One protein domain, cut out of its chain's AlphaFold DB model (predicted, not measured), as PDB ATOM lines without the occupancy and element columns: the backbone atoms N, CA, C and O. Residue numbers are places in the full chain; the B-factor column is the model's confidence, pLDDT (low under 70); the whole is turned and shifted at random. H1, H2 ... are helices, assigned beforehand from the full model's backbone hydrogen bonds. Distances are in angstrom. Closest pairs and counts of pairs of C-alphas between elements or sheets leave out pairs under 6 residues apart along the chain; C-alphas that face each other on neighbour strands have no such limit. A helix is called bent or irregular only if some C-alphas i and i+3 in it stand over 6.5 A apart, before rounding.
ATOM      1  N   TYR A  29      -1.284  25.680  -6.773       94.94
ATOM      2  CA  TYR A  29      -2.299  26.653  -7.184       94.94
ATOM      3  C   TYR A  29      -3.645  25.982  -7.455       94.94
ATOM      4  O   TYR A  29      -4.689  26.470  -7.009       94.94
ATOM      5  N   GLY A  30      -3.625  24.849  -8.156       96.62
ATOM      6  CA  GLY A  30      -4.791  24.011  -8.394       96.62
ATOM      7  C   GLY A  30      -5.382  23.479  -7.093       96.62
ATOM      8  O   GLY A  30      -6.599  23.538  -6.915       96.62
ATOM      9  N   PHE A  31      -4.533  23.029  -6.164       96.56
ATOM     10  CA  PHE A  31      -4.965  22.525  -4.865       96.56
ATOM     11  C   PHE A  31      -5.633  23.618  -4.027       96.56
ATOM     12  O   PHE A  31      -6.772  23.442  -3.605       96.56
ATOM     13  N   GLU A  32      -4.991  24.780  -3.862       95.38
ATOM     14  CA  GLU A  32      -5.572  25.898  -3.107       95.38
ATOM     15  C   GLU A  32      -6.892  26.388  -3.723       95.38
ATOM     16  O   GLU A  32      -7.813  26.787  -3.007       95.38
ATOM     17  N   LYS A  33      -7.016  26.384  -5.058       97.62
ATOM     18  CA  LYS A  33      -8.279  26.736  -5.719       97.62
ATOM     19  C   LYS A  33      -9.365  25.703  -5.421       97.62
ATOM     20  O   LYS A  33     -10.461  26.092  -5.026       97.62
ATOM     21  N   ALA A  34      -9.070  24.416  -5.598       97.31
ATOM     22  CA  ALA A  34     -10.028  23.345  -5.355       97.31
ATOM     23  C   ALA A  34     -10.472  23.295  -3.885       97.31
ATOM     24  O   ALA A  34     -11.666  23.181  -3.614       97.31
ATOM     25  N   GLU A  35      -9.538  23.452  -2.944       97.19
ATOM     26  CA  GLU A  35      -9.830  23.521  -1.512       97.19
ATOM     27  C   GLU A  35     -10.795  24.669  -1.200       97.19
ATOM     28  O   GLU A  35     -11.822  24.447  -0.557       97.19
ATOM     29  N   ARG A  36     -10.522  25.885  -1.695       97.06
ATOM     30  CA  ARG A  36     -11.408  27.046  -1.497       97.06
ATOM     31  C   ARG A  36     -12.797  26.825  -2.088       97.06
ATOM     32  O   ARG A  36     -13.791  27.096  -1.417       97.06
ATOM     33  N   ASP A  37     -12.871  26.325  -3.318       97.75
ATOM     34  CA  ASP A  37     -14.146  26.104  -4.004       97.75
ATOM     35  C   ASP A  37     -14.996  25.062  -3.254       97.75
ATOM     36  O   ASP A  37     -16.171  25.304  -2.973       97.75
ATOM     37  N   ILE A  38     -14.402  23.935  -2.849       97.50
ATOM     38  CA  ILE A  38     -15.108  22.868  -2.126       97.50
ATOM     39  C   ILE A  38     -15.531  23.339  -0.733       97.50
ATOM     40  O   ILE A  38     -16.699  23.188  -0.369       97.50
ATOM     41  N   THR A  39     -14.622  23.950   0.032       96.81
ATOM     42  CA  THR A  39     -14.926  24.409   1.397       96.81
ATOM     43  C   THR A  39     -15.995  25.498   1.426       96.81
ATOM     44  O   THR A  39     -16.833  25.505   2.328       96.81
ATOM     45  N   SER A  40     -16.054  26.361   0.402       96.62
ATOM     46  CA  SER A  40     -17.125  27.358   0.266       96.62
ATOM     47  C   SER A  40     -18.522  26.729   0.190       96.62
ATOM     48  O   SER A  40     -19.492  27.324   0.653       96.62
ATOM     49  N   ILE A  41     -18.626  25.507  -0.340       96.44
ATOM     50  CA  ILE A  41     -19.883  24.764  -0.458       96.44
ATOM     51  C   ILE A  41     -20.139  23.926   0.798       96.44
ATOM     52  O   ILE A  41     -21.275  23.878   1.271       96.44
ATOM     53  N   THR A  42     -19.122  23.251   1.344       95.56
ATOM     54  CA  THR A  42     -19.302  22.377   2.516       95.56
ATOM     55  C   THR A  42     -19.679  23.171   3.760       95.56
ATOM     56  O   THR A  42     -20.581  22.744   4.476       95.56
ATOM     57  N   ILE A  43     -19.103  24.361   3.968       95.12
ATOM     58  CA  ILE A  43     -19.450  25.249   5.093       95.12
ATOM     59  C   ILE A  43     -20.939  25.616   5.081       95.12
ATOM     60  O   ILE A  43     -21.575  25.610   6.131       95.12
ATOM     61  N   LEU A  44     -21.532  25.852   3.906       94.44
ATOM     62  CA  LEU A  44     -22.966  26.153   3.786       94.44
ATOM     63  C   LEU A  44     -23.869  24.975   4.184       94.44
ATOM     64  O   LEU A  44     -25.058  25.166   4.429       94.44
ATOM     65  N   ARG A  45     -23.324  23.755   4.227       92.00
ATOM     66  CA  ARG A  45     -24.036  22.526   4.608       92.00
ATOM     67  C   ARG A  45     -23.808  22.141   6.070       92.00
ATOM     68  O   ARG A  45     -24.451  21.207   6.547       92.00
ATOM     69  N   VAL A  46     -22.903  22.820   6.774       94.38
ATOM     70  CA  VAL A  46     -22.633  22.550   8.186       94.38
ATOM     71  C   VAL A  46     -23.819  23.008   9.029       94.38
ATOM     72  O   VAL A  46     -24.245  24.159   8.968       94.38
ATOM     73  N   SER A  47     -24.328  22.104   9.865       91.12
ATOM     74  CA  SER A  47     -25.266  22.457  10.928       91.12
ATOM     75  C   SER A  47     -24.482  22.807  12.188       91.12
ATOM     76  O   SER A  47     -23.804  21.957  12.765       91.12
ATOM     77  N   TYR A  48     -24.559  24.071  12.597       91.88
ATOM     78  CA  TYR A  48     -23.924  24.546  13.820       91.88
ATOM     79  C   TYR A  48     -24.847  24.324  15.013       91.88
ATOM     80  O   TYR A  48     -26.035  24.643  14.959       91.88
ATOM     81  N   SER A  49     -24.286  23.796  16.095       91.50
ATOM     82  CA  SER A  49     -24.973  23.698  17.382       91.50
ATOM     83  C   SER A  49     -24.489  24.814  18.306       91.50
ATOM     84  O   SER A  49     -23.331  25.211  18.189       91.50
ATOM     85  N   PRO A  50     -25.334  25.341  19.206       92.31
ATOM     86  CA  PRO A  50     -24.862  26.204  20.283       92.31
ATOM     87  C   PRO A  50     -23.950  25.422  21.248       92.31
ATOM     88  O   PRO A  50     -23.974  24.186  21.240       92.31
ATOM     89  N   PRO A  51     -23.163  26.117  22.093       91.94
ATOM     90  CA  PRO A  51     -22.373  25.470  23.139       91.94
ATOM     91  C   PRO A  51     -23.255  24.648  24.104       91.94
ATOM     92  O   PRO A  51     -24.458  24.908  24.207       91.94
ATOM     93  N   PRO A  52     -22.680  23.677  24.841       94.12
ATOM     94  CA  PRO A  52     -21.250  23.516  25.121       94.12
ATOM     95  C   PRO A  52     -20.438  22.910  23.972       94.12
ATOM     96  O   PRO A  52     -20.877  21.980  23.296       94.12
ATOM     97  N   TYR A  53     -19.224  23.428  23.777       94.19
ATOM     98  CA  TYR A  53     -18.267  22.901  22.805       94.19
ATOM     99  C   TYR A  53     -17.201  22.047  23.476       94.19
ATOM    100  O   TYR A  53     -16.825  22.259  24.624       94.19
ATOM    101  N   ASN A  54     -16.683  21.082  22.727       94.62
ATOM    102  CA  ASN A  54     -15.551  20.265  23.130       94.62
ATOM    103  C   ASN A  54     -14.732  19.866  21.898       94.62
ATOM    104  O   ASN A  54     -15.098  20.155  20.752       94.62
ATOM    105  N   ILE A  55     -13.629  19.155  22.128       94.81
ATOM    106  CA  ILE A  55     -12.752  18.704  21.046       94.81
ATOM    107  C   ILE A  55     -13.485  17.806  20.041       94.81
ATOM    108  O   ILE A  55     -13.236  17.892  18.841       94.81
ATOM    109  N   TYR A  56     -14.449  17.001  20.497       95.44
ATOM    110  CA  TYR A  56     -15.246  16.146  19.623       95.44
ATOM    111  C   TYR A  56     -16.110  16.962  18.650       95.44
ATOM    112  O   TYR A  56     -16.144  16.651  17.460       95.44
ATOM    113  N   TYR A  57     -16.735  18.048  19.113       95.75
ATOM    114  CA  TYR A  57     -17.461  18.977  18.243       95.75
ATOM    115  C   TYR A  57     -16.543  19.571  17.165       95.75
ATOM    116  O   TYR A  57     -16.910  19.612  15.992       95.75
ATOM    117  N   PHE A  58     -15.318  19.956  17.531       95.56
ATOM    118  CA  PHE A  58     -14.339  20.497  16.582       95.56
ATOM    119  C   PHE A  58     -13.876  19.442  15.566       95.56
ATOM    120  O   PHE A  58     -13.794  19.743  14.374       95.56
ATOM    121  N   LYS A  59     -13.653  18.192  15.996       96.56
ATOM    122  CA  LYS A  59     -13.366  17.060  15.097       96.56
ATOM    123  C   LYS A  59     -14.508  16.834  14.100       96.56
ATOM    124  O   LYS A  59     -14.258  16.684  12.904       96.56
ATOM    125  N   LEU A  60     -15.761  16.864  14.560       96.75
ATOM    126  CA  LEU A  60     -16.935  16.744  13.687       96.75
ATOM    127  C   LEU A  60     -17.040  17.903  12.693       96.75
ATOM    128  O   LEU A  60     -17.286  17.665  11.511       96.75
ATOM    129  N   LEU A  61     -16.813  19.136  13.146       96.62
ATOM    130  CA  LEU A  61     -16.824  20.319  12.290       96.62
ATOM    131  C   LEU A  61     -15.739  20.232  11.210       96.62
ATOM    132  O   LEU A  61     -16.024  20.407  10.026       96.62
ATOM    133  N   HIS A  62     -14.510  19.885  11.597       97.25
ATOM    134  CA  HIS A  62     -13.409  19.682  10.661       97.25
ATOM    135  C   HIS A  62     -13.733  18.573   9.650       97.25
ATOM    136  O   HIS A  62     -13.506  18.734   8.451       97.25
ATOM    137  N   LYS A  63     -14.312  17.455  10.100       97.25
ATOM    138  CA  LYS A  63     -14.767  16.382   9.207       97.25
ATOM    139  C   LYS A  63     -15.819  16.875   8.216       97.25
ATOM    140  O   LYS A  63     -15.706  16.597   7.025       97.25
ATOM    141  N   ALA A  64     -16.822  17.614   8.679       96.75
ATOM    142  CA  ALA A  64     -17.889  18.126   7.825       96.75
ATOM    143  C   ALA A  64     -17.358  19.072   6.735       96.75
ATOM    144  O   ALA A  64     -17.789  18.985   5.588       96.75
ATOM    145  N   ILE A  65     -16.385  19.925   7.068       97.19
ATOM    146  CA  ILE A  65     -15.811  20.893   6.125       97.19
ATOM    147  C   ILE A  65     -14.875  20.214   5.114       97.19
ATOM    148  O   ILE A  65     -14.934  20.532   3.925       97.19
ATOM    149  N   PHE A  66     -14.032  19.280   5.567       97.50
ATOM    150  CA  PHE A  66     -12.889  18.783   4.790       97.50
ATOM    151  C   PHE A  66     -12.992  17.325   4.314       97.50
ATOM    152  O   PHE A  66     -12.070  16.836   3.661       97.50
ATOM    153  N   SER A  67     -14.084  16.615   4.608       96.69
ATOM    154  CA  SER A  67     -14.248  15.190   4.251       96.69
ATOM    155  C   SER A  67     -14.119  14.889   2.759       96.69
ATOM    156  O   SER A  67     -13.654  13.806   2.410       96.69
ATOM    157  N   GLU A  68     -14.463  15.831   1.884       96.38
ATOM    158  CA  GLU A  68     -14.312  15.690   0.429       96.38
ATOM    159  C   GLU A  68     -12.856  15.870  -0.048       96.38
ATOM    160  O   GLU A  68     -12.516  15.494  -1.166       96.38
ATOM    161  N   ILE A  69     -11.979  16.430   0.794       97.75
ATOM    162  CA  ILE A  69     -10.614  16.831   0.421       97.75
ATOM    163  C   ILE A  69      -9.574  15.906   1.058       97.75
ATOM    164  O   ILE A  69      -8.634  15.496   0.378       97.75
ATOM    165  N   PHE A  70      -9.741  15.531   2.329       97.00
ATOM    166  CA  PHE A  70      -8.737  14.777   3.087       97.00
ATOM    167  C   PHE A  70      -9.288  13.470   3.662       97.00
ATOM    168  O   PHE A  70     -10.418  13.408   4.147       97.00
ATOM    169  N   ASP A  71      -8.465  12.420   3.664       96.12
ATOM    170  CA  ASP A  71      -8.792  11.149   4.331       96.12
ATOM    171  C   ASP A  71      -8.779  11.270   5.856       96.12
ATOM    172  O   ASP A  71      -9.590  10.656   6.542       96.12
ATOM    173  N   TRP A  72      -7.904  12.123   6.383       95.38
ATOM    174  CA  TRP A  72      -7.747  12.403   7.811       95.38
ATOM    175  C   TRP A  72      -8.705  13.497   8.315       95.38
ATOM    176  O   TRP A  72      -8.526  14.034   9.408       95.38
ATOM    177  N   ALA A  73      -9.727  13.866   7.537       96.81
ATOM    178  CA  ALA A  73     -10.674  14.900   7.929       96.81
ATOM    179  C   ALA A  73     -11.399  14.535   9.238       96.81
ATOM    180  O   ALA A  73     -12.188  13.592   9.297       96.81
ATOM    181  N   GLY A  74     -11.165  15.347  10.268       96.62
ATOM    182  CA  GLY A  74     -11.722  15.161  11.604       96.62
ATOM    183  C   GLY A  74     -10.760  14.500  12.577       96.62
ATOM    184  O   GLY A  74     -11.140  14.308  13.725       96.62
ATOM    185  N   GLU A  75      -9.536  14.182  12.161       96.62
ATOM    186  CA  GLU A  75      -8.505  13.642  13.040       96.62
ATOM    187  C   GLU A  75      -7.577  14.727  13.585       96.62
ATOM    188  O   GLU A  75      -7.352  15.767  12.967       96.62
ATOM    189  N   ILE A  76      -7.029  14.466  14.771       94.94
ATOM    190  CA  ILE A  76      -5.971  15.295  15.343       94.94
ATOM    191  C   ILE A  76      -4.671  14.974  14.604       94.94
ATOM    192  O   ILE A  76      -4.365  13.809  14.343       94.94
ATOM    193  N   ARG A  77      -3.908  16.011  14.246       92.50
ATOM    194  CA  ARG A  77      -2.607  15.830  13.588       92.50
ATOM    195  C   ARG A  77      -1.672  14.987  14.450       92.50
ATOM    196  O   ARG A  77      -1.746  15.028  15.670       92.50
ATOM    197  N   THR A  78      -0.750  14.283  13.806       91.12
ATOM    198  CA  THR A  78       0.208  13.378  14.469       91.12
ATOM    199  C   THR A  78       1.643  13.913  14.483       91.12
ATOM    200  O   THR A  78       2.546  13.261  15.000       91.12
ATOM    201  N   VAL A  79       1.858  15.112  13.939       89.31
ATOM    202  CA  VAL A  79       3.170  15.764  13.840       89.31
ATOM    203  C   VAL A  79       3.093  17.192  14.353       89.31
ATOM    204  O   VAL A  79       2.030  17.818  14.320       89.31
ATOM    205  N   ASP A  80       4.220  17.709  14.831       89.12
ATOM    206  CA  ASP A  80       4.363  19.124  15.155       89.12
ATOM    207  C   ASP A  80       4.440  19.962  13.882       89.12
ATOM    208  O   ASP A  80       5.083  19.573  12.910       89.12
ATOM    209  N   ILE A  81       3.786  21.124  13.902       86.12
ATOM    210  CA  ILE A  81       3.750  22.041  12.764       86.12
ATOM    211  C   ILE A  81       4.139  23.452  13.194       86.12
ATOM    212  O   ILE A  81       3.874  23.902  14.314       86.12
ATOM    213  N   SER A  82       4.751  24.169  12.264       82.75
ATOM    214  CA  SER A  82       5.023  25.595  12.357       82.75
ATOM    215  C   SER A  82       4.493  26.292  11.116       82.75
ATOM    216  O   SER A  82       4.368  25.698  10.047       82.75
ATOM    217  N   LYS A  83       4.177  27.574  11.262       75.31
ATOM    218  CA  LYS A  83       3.922  28.473  10.143       75.31
ATOM    219  C   LYS A  83       4.885  29.639  10.265       75.31
ATOM    220  O   LYS A  83       4.830  30.401  11.235       75.31
ATOM    221  N   ASN A  84       5.771  29.783   9.282       79.56
ATOM    222  CA  ASN A  84       6.937  30.664   9.381       79.56
ATOM    223  C   ASN A  84       7.730  30.341  10.670       79.56
ATOM    224  O   ASN A  84       8.002  29.181  10.961       79.56
ATOM    225  N   ASN A  85       8.027  31.353  11.488       81.69
ATOM    226  CA  ASN A  85       8.746  31.194  12.756       81.69
ATOM    227  C   ASN A  85       7.830  30.917  13.961       81.69
ATOM    228  O   ASN A  85       8.303  30.902  15.095       81.69
ATOM    229  N   THR A  86       6.522  30.737  13.749       81.38
ATOM    230  CA  THR A  86       5.563  30.479  14.833       81.38
ATOM    231  C   THR A  86       5.266  28.989  14.909       81.38
ATOM    232  O   THR A  86       4.783  28.400  13.943       81.38
ATOM    233  N   ARG A  87       5.566  28.370  16.053       85.12
ATOM    234  CA  ARG A  87       5.200  26.978  16.341       85.12
ATOM    235  C   ARG A  87       3.798  26.931  16.940       85.12
ATOM    236  O   ARG A  87       3.490  27.744  17.806       85.12
ATOM    237  N   PHE A  88       2.988  25.977  16.494       89.00
ATOM    238  CA  PHE A  88       1.709  25.667  17.137       89.00
ATOM    239  C   PHE A  88       1.924  24.755  18.352       89.00
ATOM    240  O   PHE A  88       3.043  24.278  18.577       89.00
ATOM    241  N   CYS A  89       0.866  24.497  19.130       90.25
ATOM    242  CA  CYS A  89       0.904  23.580  20.274       90.25
ATOM    243  C   CYS A  89       1.607  22.250  19.944       90.25
ATOM    244  O   CYS A  89       1.535  21.752  18.825       90.25
ATOM    245  N   ASN A  90       2.302  21.634  20.895       92.81
ATOM    246  CA  ASN A  90       2.883  20.314  20.641       92.81
ATOM    247  C   ASN A  90       1.770  19.275  20.425       92.81
ATOM    248  O   ASN A  90       0.741  19.321  21.096       92.81
ATOM    249  N   VAL A  91       1.972  18.316  19.520       92.25
ATOM    250  CA  VAL A  91       0.968  17.298  19.178       92.25
ATOM    251  C   VAL A  91       0.432  16.544  20.399       92.25
ATOM    252  O   VAL A  91      -0.777  16.387  20.540       92.25
ATOM    253  N   ASN A  92       1.300  16.189  21.350       93.31
ATOM    254  CA  ASN A  92       0.913  15.473  22.573       93.31
ATOM    255  C   ASN A  92       0.174  16.363  23.588       93.31
ATOM    256  O   ASN A  92      -0.237  15.897  24.650       93.31
ATOM    257  N   ARG A  93       0.056  17.662  23.305       95.75
ATOM    258  CA  ARG A  93      -0.587  18.664  24.157       95.75
ATOM    259  C   ARG A  93      -1.887  19.203  23.563       95.75
ATOM    260  O   ARG A  93      -2.575  19.935  24.263       95.75
ATOM    261  N   ILE A  94      -2.263  18.814  22.342       94.31
ATOM    262  CA  ILE A  94      -3.475  19.327  21.684       94.31
ATOM    263  C   ILE A  94      -4.725  19.042  22.521       94.31
ATOM    264  O   ILE A  94      -5.456  19.975  22.830       94.31
ATOM    265  N   GLU A  95      -4.967  17.785  22.906       94.94
ATOM    266  CA  GLU A  95      -6.189  17.441  23.649       94.94
ATOM    267  C   GLU A  95      -6.218  18.081  25.050       94.94
ATOM    268  O   GLU A  95      -7.198  18.768  25.344       94.94
ATOM    269  N   PRO A  96      -5.152  17.993  25.878       95.62
ATOM    270  CA  PRO A  96      -5.146  18.638  27.192       95.62
ATOM    271  C   PRO A  96      -5.320  20.164  27.148       95.62
ATOM    272  O   PRO A  96      -6.026  20.728  27.984       95.62
ATOM    273  N   GLU A  97      -4.678  20.858  26.200       95.44
ATOM    274  CA  GLU A  97      -4.830  22.316  26.080       95.44
ATOM    275  C   GLU A  97      -6.207  22.698  25.518       95.44
ATOM    276  O   GLU A  97      -6.791  23.689  25.959       95.44
ATOM    277  N   ALA A  98      -6.775  21.895  24.612       94.75
ATOM    278  CA  ALA A  98      -8.138  22.099  24.131       94.75
ATOM    279  C   ALA A  98      -9.164  21.953  25.263       94.75
ATOM    280  O   ALA A  98     -10.014  22.825  25.432       94.75
ATOM    281  N   GLU A  99      -9.072  20.897  26.073       94.62
ATOM    282  CA  GLU A  99      -9.952  20.692  27.233       94.62
ATOM    283  C   GLU A  99      -9.867  21.845  28.235       94.62
ATOM    284  O   GLU A  99     -10.894  22.334  28.718       94.62
ATOM    285  N   LYS A 100      -8.650  22.327  28.510       95.12
ATOM    286  CA  LYS A 100      -8.432  23.494  29.364       95.12
ATOM    287  C   LYS A 100      -9.131  24.738  28.809       95.12
ATOM    288  O   LYS A 100      -9.805  25.430  29.568       95.12
ATOM    289  N   LEU A 101      -9.009  25.007  27.510       94.38
ATOM    290  CA  LEU A 101      -9.656  26.156  26.871       94.38
ATOM    291  C   LEU A 101     -11.177  26.048  26.850       94.38
ATOM    292  O   LEU A 101     -11.853  27.027  27.144       94.38
ATOM    293  N   PHE A 102     -11.736  24.872  26.556       94.69
ATOM    294  CA  PHE A 102     -13.187  24.679  26.624       94.69
ATOM    295  C   PHE A 102     -13.711  24.870  28.047       94.69
ATOM    296  O   PHE A 102     -14.748  25.500  28.226       94.69
ATOM    297  N   SER A 103     -12.960  24.423  29.056       94.50
ATOM    298  CA  SER A 103     -13.299  24.661  30.464       94.50
ATOM    299  C   SER A 103     -13.255  26.154  30.820       94.50
ATOM    300  O   SER A 103     -14.088  26.641  31.578       94.50
ATOM    301  N   GLN A 104     -12.292  26.908  30.278       93.88
ATOM    302  CA  GLN A 104     -12.230  28.365  30.450       93.88
ATOM    303  C   GLN A 104     -13.427  29.056  29.790       93.88
ATOM    304  O   GLN A 104     -14.120  29.822  30.457       93.88
ATOM    305  N   LEU A 105     -13.738  28.712  28.538       93.56
ATOM    306  CA  LEU A 105     -14.902  29.243  27.824       93.56
ATOM    307  C   LEU A 105     -16.215  28.919  28.539       93.56
ATOM    308  O   LEU A 105     -17.087  29.777  28.620       93.56
ATOM    309  N   GLU A 106     -16.362  27.715  29.089       93.94
ATOM    310  CA  GLU A 106     -17.538  27.336  29.872       93.94
ATOM    311  C   GLU A 106     -17.691  28.212  31.126       93.94
ATOM    312  O   GLU A 106     -18.779  28.732  31.391       93.94
ATOM    313  N   ASN A 107     -16.596  28.464  31.852       93.06
ATOM    314  CA  ASN A 107     -16.591  29.382  32.997       93.06
ATOM    315  C   ASN A 107     -16.938  30.823  32.591       93.06
ATOM    316  O   ASN A 107     -17.622  31.524  33.336       93.06
ATOM    317  N   GLU A 108     -16.543  31.245  31.390       92.12
ATOM    318  CA  GLU A 108     -16.901  32.537  30.787       92.12
ATOM    319  C   GLU A 108     -18.285  32.533  30.104       92.12
ATOM    320  O   GLU A 108     -18.609  33.444  29.340       92.12
ATOM    321  N   GLN A 109     -19.121  31.518  30.364       92.69
ATOM    322  CA  GLN A 109     -20.470  31.374  29.800       92.69
ATOM    323  C   GLN A 109     -20.481  31.432  28.266       92.69
ATOM    324  O   GLN A 109     -21.387  31.991  27.643       92.69
ATOM    325  N   TRP A 110     -19.448  30.858  27.649       91.81
ATOM    326  CA  TRP A 110     -19.237  30.805  26.203       91.81
ATOM    327  C   TRP A 110     -19.232  32.182  25.533       91.81
ATOM    328  O   TRP A 110     -19.597  32.302  24.363       91.81
ATOM    329  N   LEU A 111     -18.838  33.223  26.280       89.94
ATOM    330  CA  LEU A 111     -18.837  34.627  25.850       89.94
ATOM    331  C   LEU A 111     -20.233  35.163  25.478       89.94
ATOM    332  O   LEU A 111     -20.360  36.228  24.865       89.94
ATOM    333  N   ILE A 112     -21.298  34.442  25.841       88.62
ATOM    334  CA  ILE A 112     -22.673  34.814  25.514       88.62
ATOM    335  C   ILE A 112     -23.056  36.062  26.313       88.62
ATOM    336  O   ILE A 112     -22.911  36.116  27.531       88.62
ATOM    337  N   GLY A 113     -23.584  37.070  25.615       83.88
ATOM    338  CA  GLY A 113     -24.042  38.318  26.230       83.88
ATOM    339  C   GLY A 113     -22.948  39.365  26.457       83.88
ATOM    340  O   GLY A 113     -23.261  40.443  26.959       83.88
ATOM    341  N   LEU A 114     -21.697  39.100  26.060       85.50
ATOM    342  CA  LEU A 114     -20.649  40.121  26.059       85.50
ATOM    343  C   LEU A 114     -20.876  41.152  24.949       85.50
ATOM    344  O   LEU A 114     -21.274  40.823  23.828       85.50
ATOM    345  N   GLU A 115     -20.559  42.413  25.242       83.62
ATOM    346  CA  GLU A 115     -20.482  43.438  24.207       83.62
ATOM    347  C   GLU A 115     -19.396  43.084  23.187       83.62
ATOM    348  O   GLU A 115     -18.364  42.489  23.510       83.62
ATOM    349  N   LYS A 116     -19.613  43.483  21.931       76.44
ATOM    350  CA  LYS A 116     -18.780  43.078  20.793       76.44
ATOM    351  C   LYS A 116     -17.278  43.295  21.028       76.44
ATOM    352  O   LYS A 116     -16.486  42.437  20.655       76.44
ATOM    353  N   GLY A 117     -16.888  44.414  21.647       74.62
ATOM    354  CA  GLY A 117     -15.482  44.712  21.947       74.62
ATOM    355  C   GLY A 117     -14.857  43.712  22.924       74.62
ATOM    356  O   GLY A 117     -13.789  43.171  22.652       74.62
ATOM    357  N   SER A 118     -15.560  43.400  24.013       75.06
ATOM    358  CA  SER A 118     -15.116  42.436  25.026       75.06
ATOM    359  C   SER A 118     -15.104  40.999  24.501       75.06
ATOM    360  O   SER A 118     -14.201  40.236  24.834       75.06
ATOM    361  N   CYS A 119     -16.056  40.640  23.635       72.69
ATOM    362  CA  CYS A 119     -16.084  39.334  22.976       72.69
ATOM    363  C   CYS A 119     -14.863  39.119  22.066       72.69
ATOM    364  O   CYS A 119     -14.268  38.043  22.095       72.69
ATOM    365  N   ILE A 120     -14.482  40.125  21.268       71.62
ATOM    366  CA  ILE A 120     -13.307  40.036  20.383       71.62
ATOM    367  C   ILE A 120     -12.039  39.867  21.221       71.62
ATOM    368  O   ILE A 120     -11.261  38.952  20.971       71.62
ATOM    369  N   GLN A 121     -11.876  40.697  22.255       66.56
ATOM    370  CA  GLN A 121     -10.701  40.641  23.117       66.56
ATOM    371  C   GLN A 121     -10.577  39.291  23.835       66.56
ATOM    372  O   GLN A 121      -9.487  38.728  23.851       66.56
ATOM    373  N   SER A 122     -11.660  38.737  24.401       67.06
ATOM    374  CA  SER A 122     -11.589  37.411  25.041       67.06
ATOM    375  C   SER A 122     -11.301  36.299  24.019       67.06
ATOM    376  O   SER A 122     -10.442  35.449  24.256       67.06
ATOM    377  N   GLY A 123     -11.920  36.340  22.833       67.12
ATOM    378  CA  GLY A 123     -11.692  35.342  21.780       67.12
ATOM    379  C   GLY A 123     -10.229  35.229  21.327       67.12
ATOM    380  O   GLY A 123      -9.747  34.123  21.098       67.12
ATOM    381  N   GLU A 124      -9.492  36.342  21.266       73.12
ATOM    382  CA  GLU A 124      -8.065  36.353  20.896       73.12
ATOM    383  C   GLU A 124      -7.156  35.631  21.906       73.12
ATOM    384  O   GLU A 124      -6.083  35.160  21.532       73.12
ATOM    385  N   HIS A 125      -7.580  35.499  23.167       72.38
ATOM    386  CA  HIS A 125      -6.811  34.795  24.201       72.38
ATOM    387  C   HIS A 125      -6.983  33.267  24.140       72.38
ATOM    388  O   HIS A 125      -6.216  32.544  24.776       72.38
ATOM    389  N   HIS A 126      -7.949  32.765  23.363       72.44
ATOM    390  CA  HIS A 126      -8.308  31.347  23.296       72.44
ATOM    391  C   HIS A 126      -7.791  30.679  22.005       72.44
ATOM    392  O   HIS A 126      -8.575  30.234  21.164       72.44
TER     393      HIS A 126
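This is residues 29 to 126 of the 128 residues of the protein "Cell filamentation protein Fic" of Xenorhabdus bovienii str. kraussei Becker Underwood (UniProt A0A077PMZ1). The model is a loose frame of helices: H3, the longest, lies at one end, H1 at the other, and H2 spans the space between, while H4 lies off by itself. The unnamed stretch 67 to 90 folds back from H2 to H3, and residues 82 to 87 stick out. The printed part has 98 residues with four named helices, H1 to H4, and no named strand: all helix, loose, radius of gyration of the C-alphas 15.6 A, spans 41 by 31 by 24 A.

H3, residues 91 to 107, is irregular, with C-alphas 92 and 95 7.4 A apart. With residues 95 to 99 alone it only just touches residue 55 of H2, residues 55 to 66, in 3 pairs of C-alphas within 8 A; the closest C-alphas, of Ile 55 and Ala 98, are 6.5 A apart. H1, residues 29 to 43, touches H2 at a steep tilt of 61 degrees, opposite ways; the closest C-alphas, of Thr 42 and Ile 65, are 5.2 A apart. H4, residues 116 to 124, is apart from H1, H2 and H3. Every O i to N i+4 pair is within hydrogen-bond range in H2 and H4, 10 of 11 in H1 and 11 of 13 in H3.

H3 is 25.4 A long and H1 21.1 A, from C-alpha 29 at (-2.299, 26.653, -7.184). H4 ends at C-alpha 124 (-8.065, 36.353, 20.896).

The printed part has no cut; the links H1 to H2 and H2 to H3 are long. Residues 121 to 123 have pLDDT under 70.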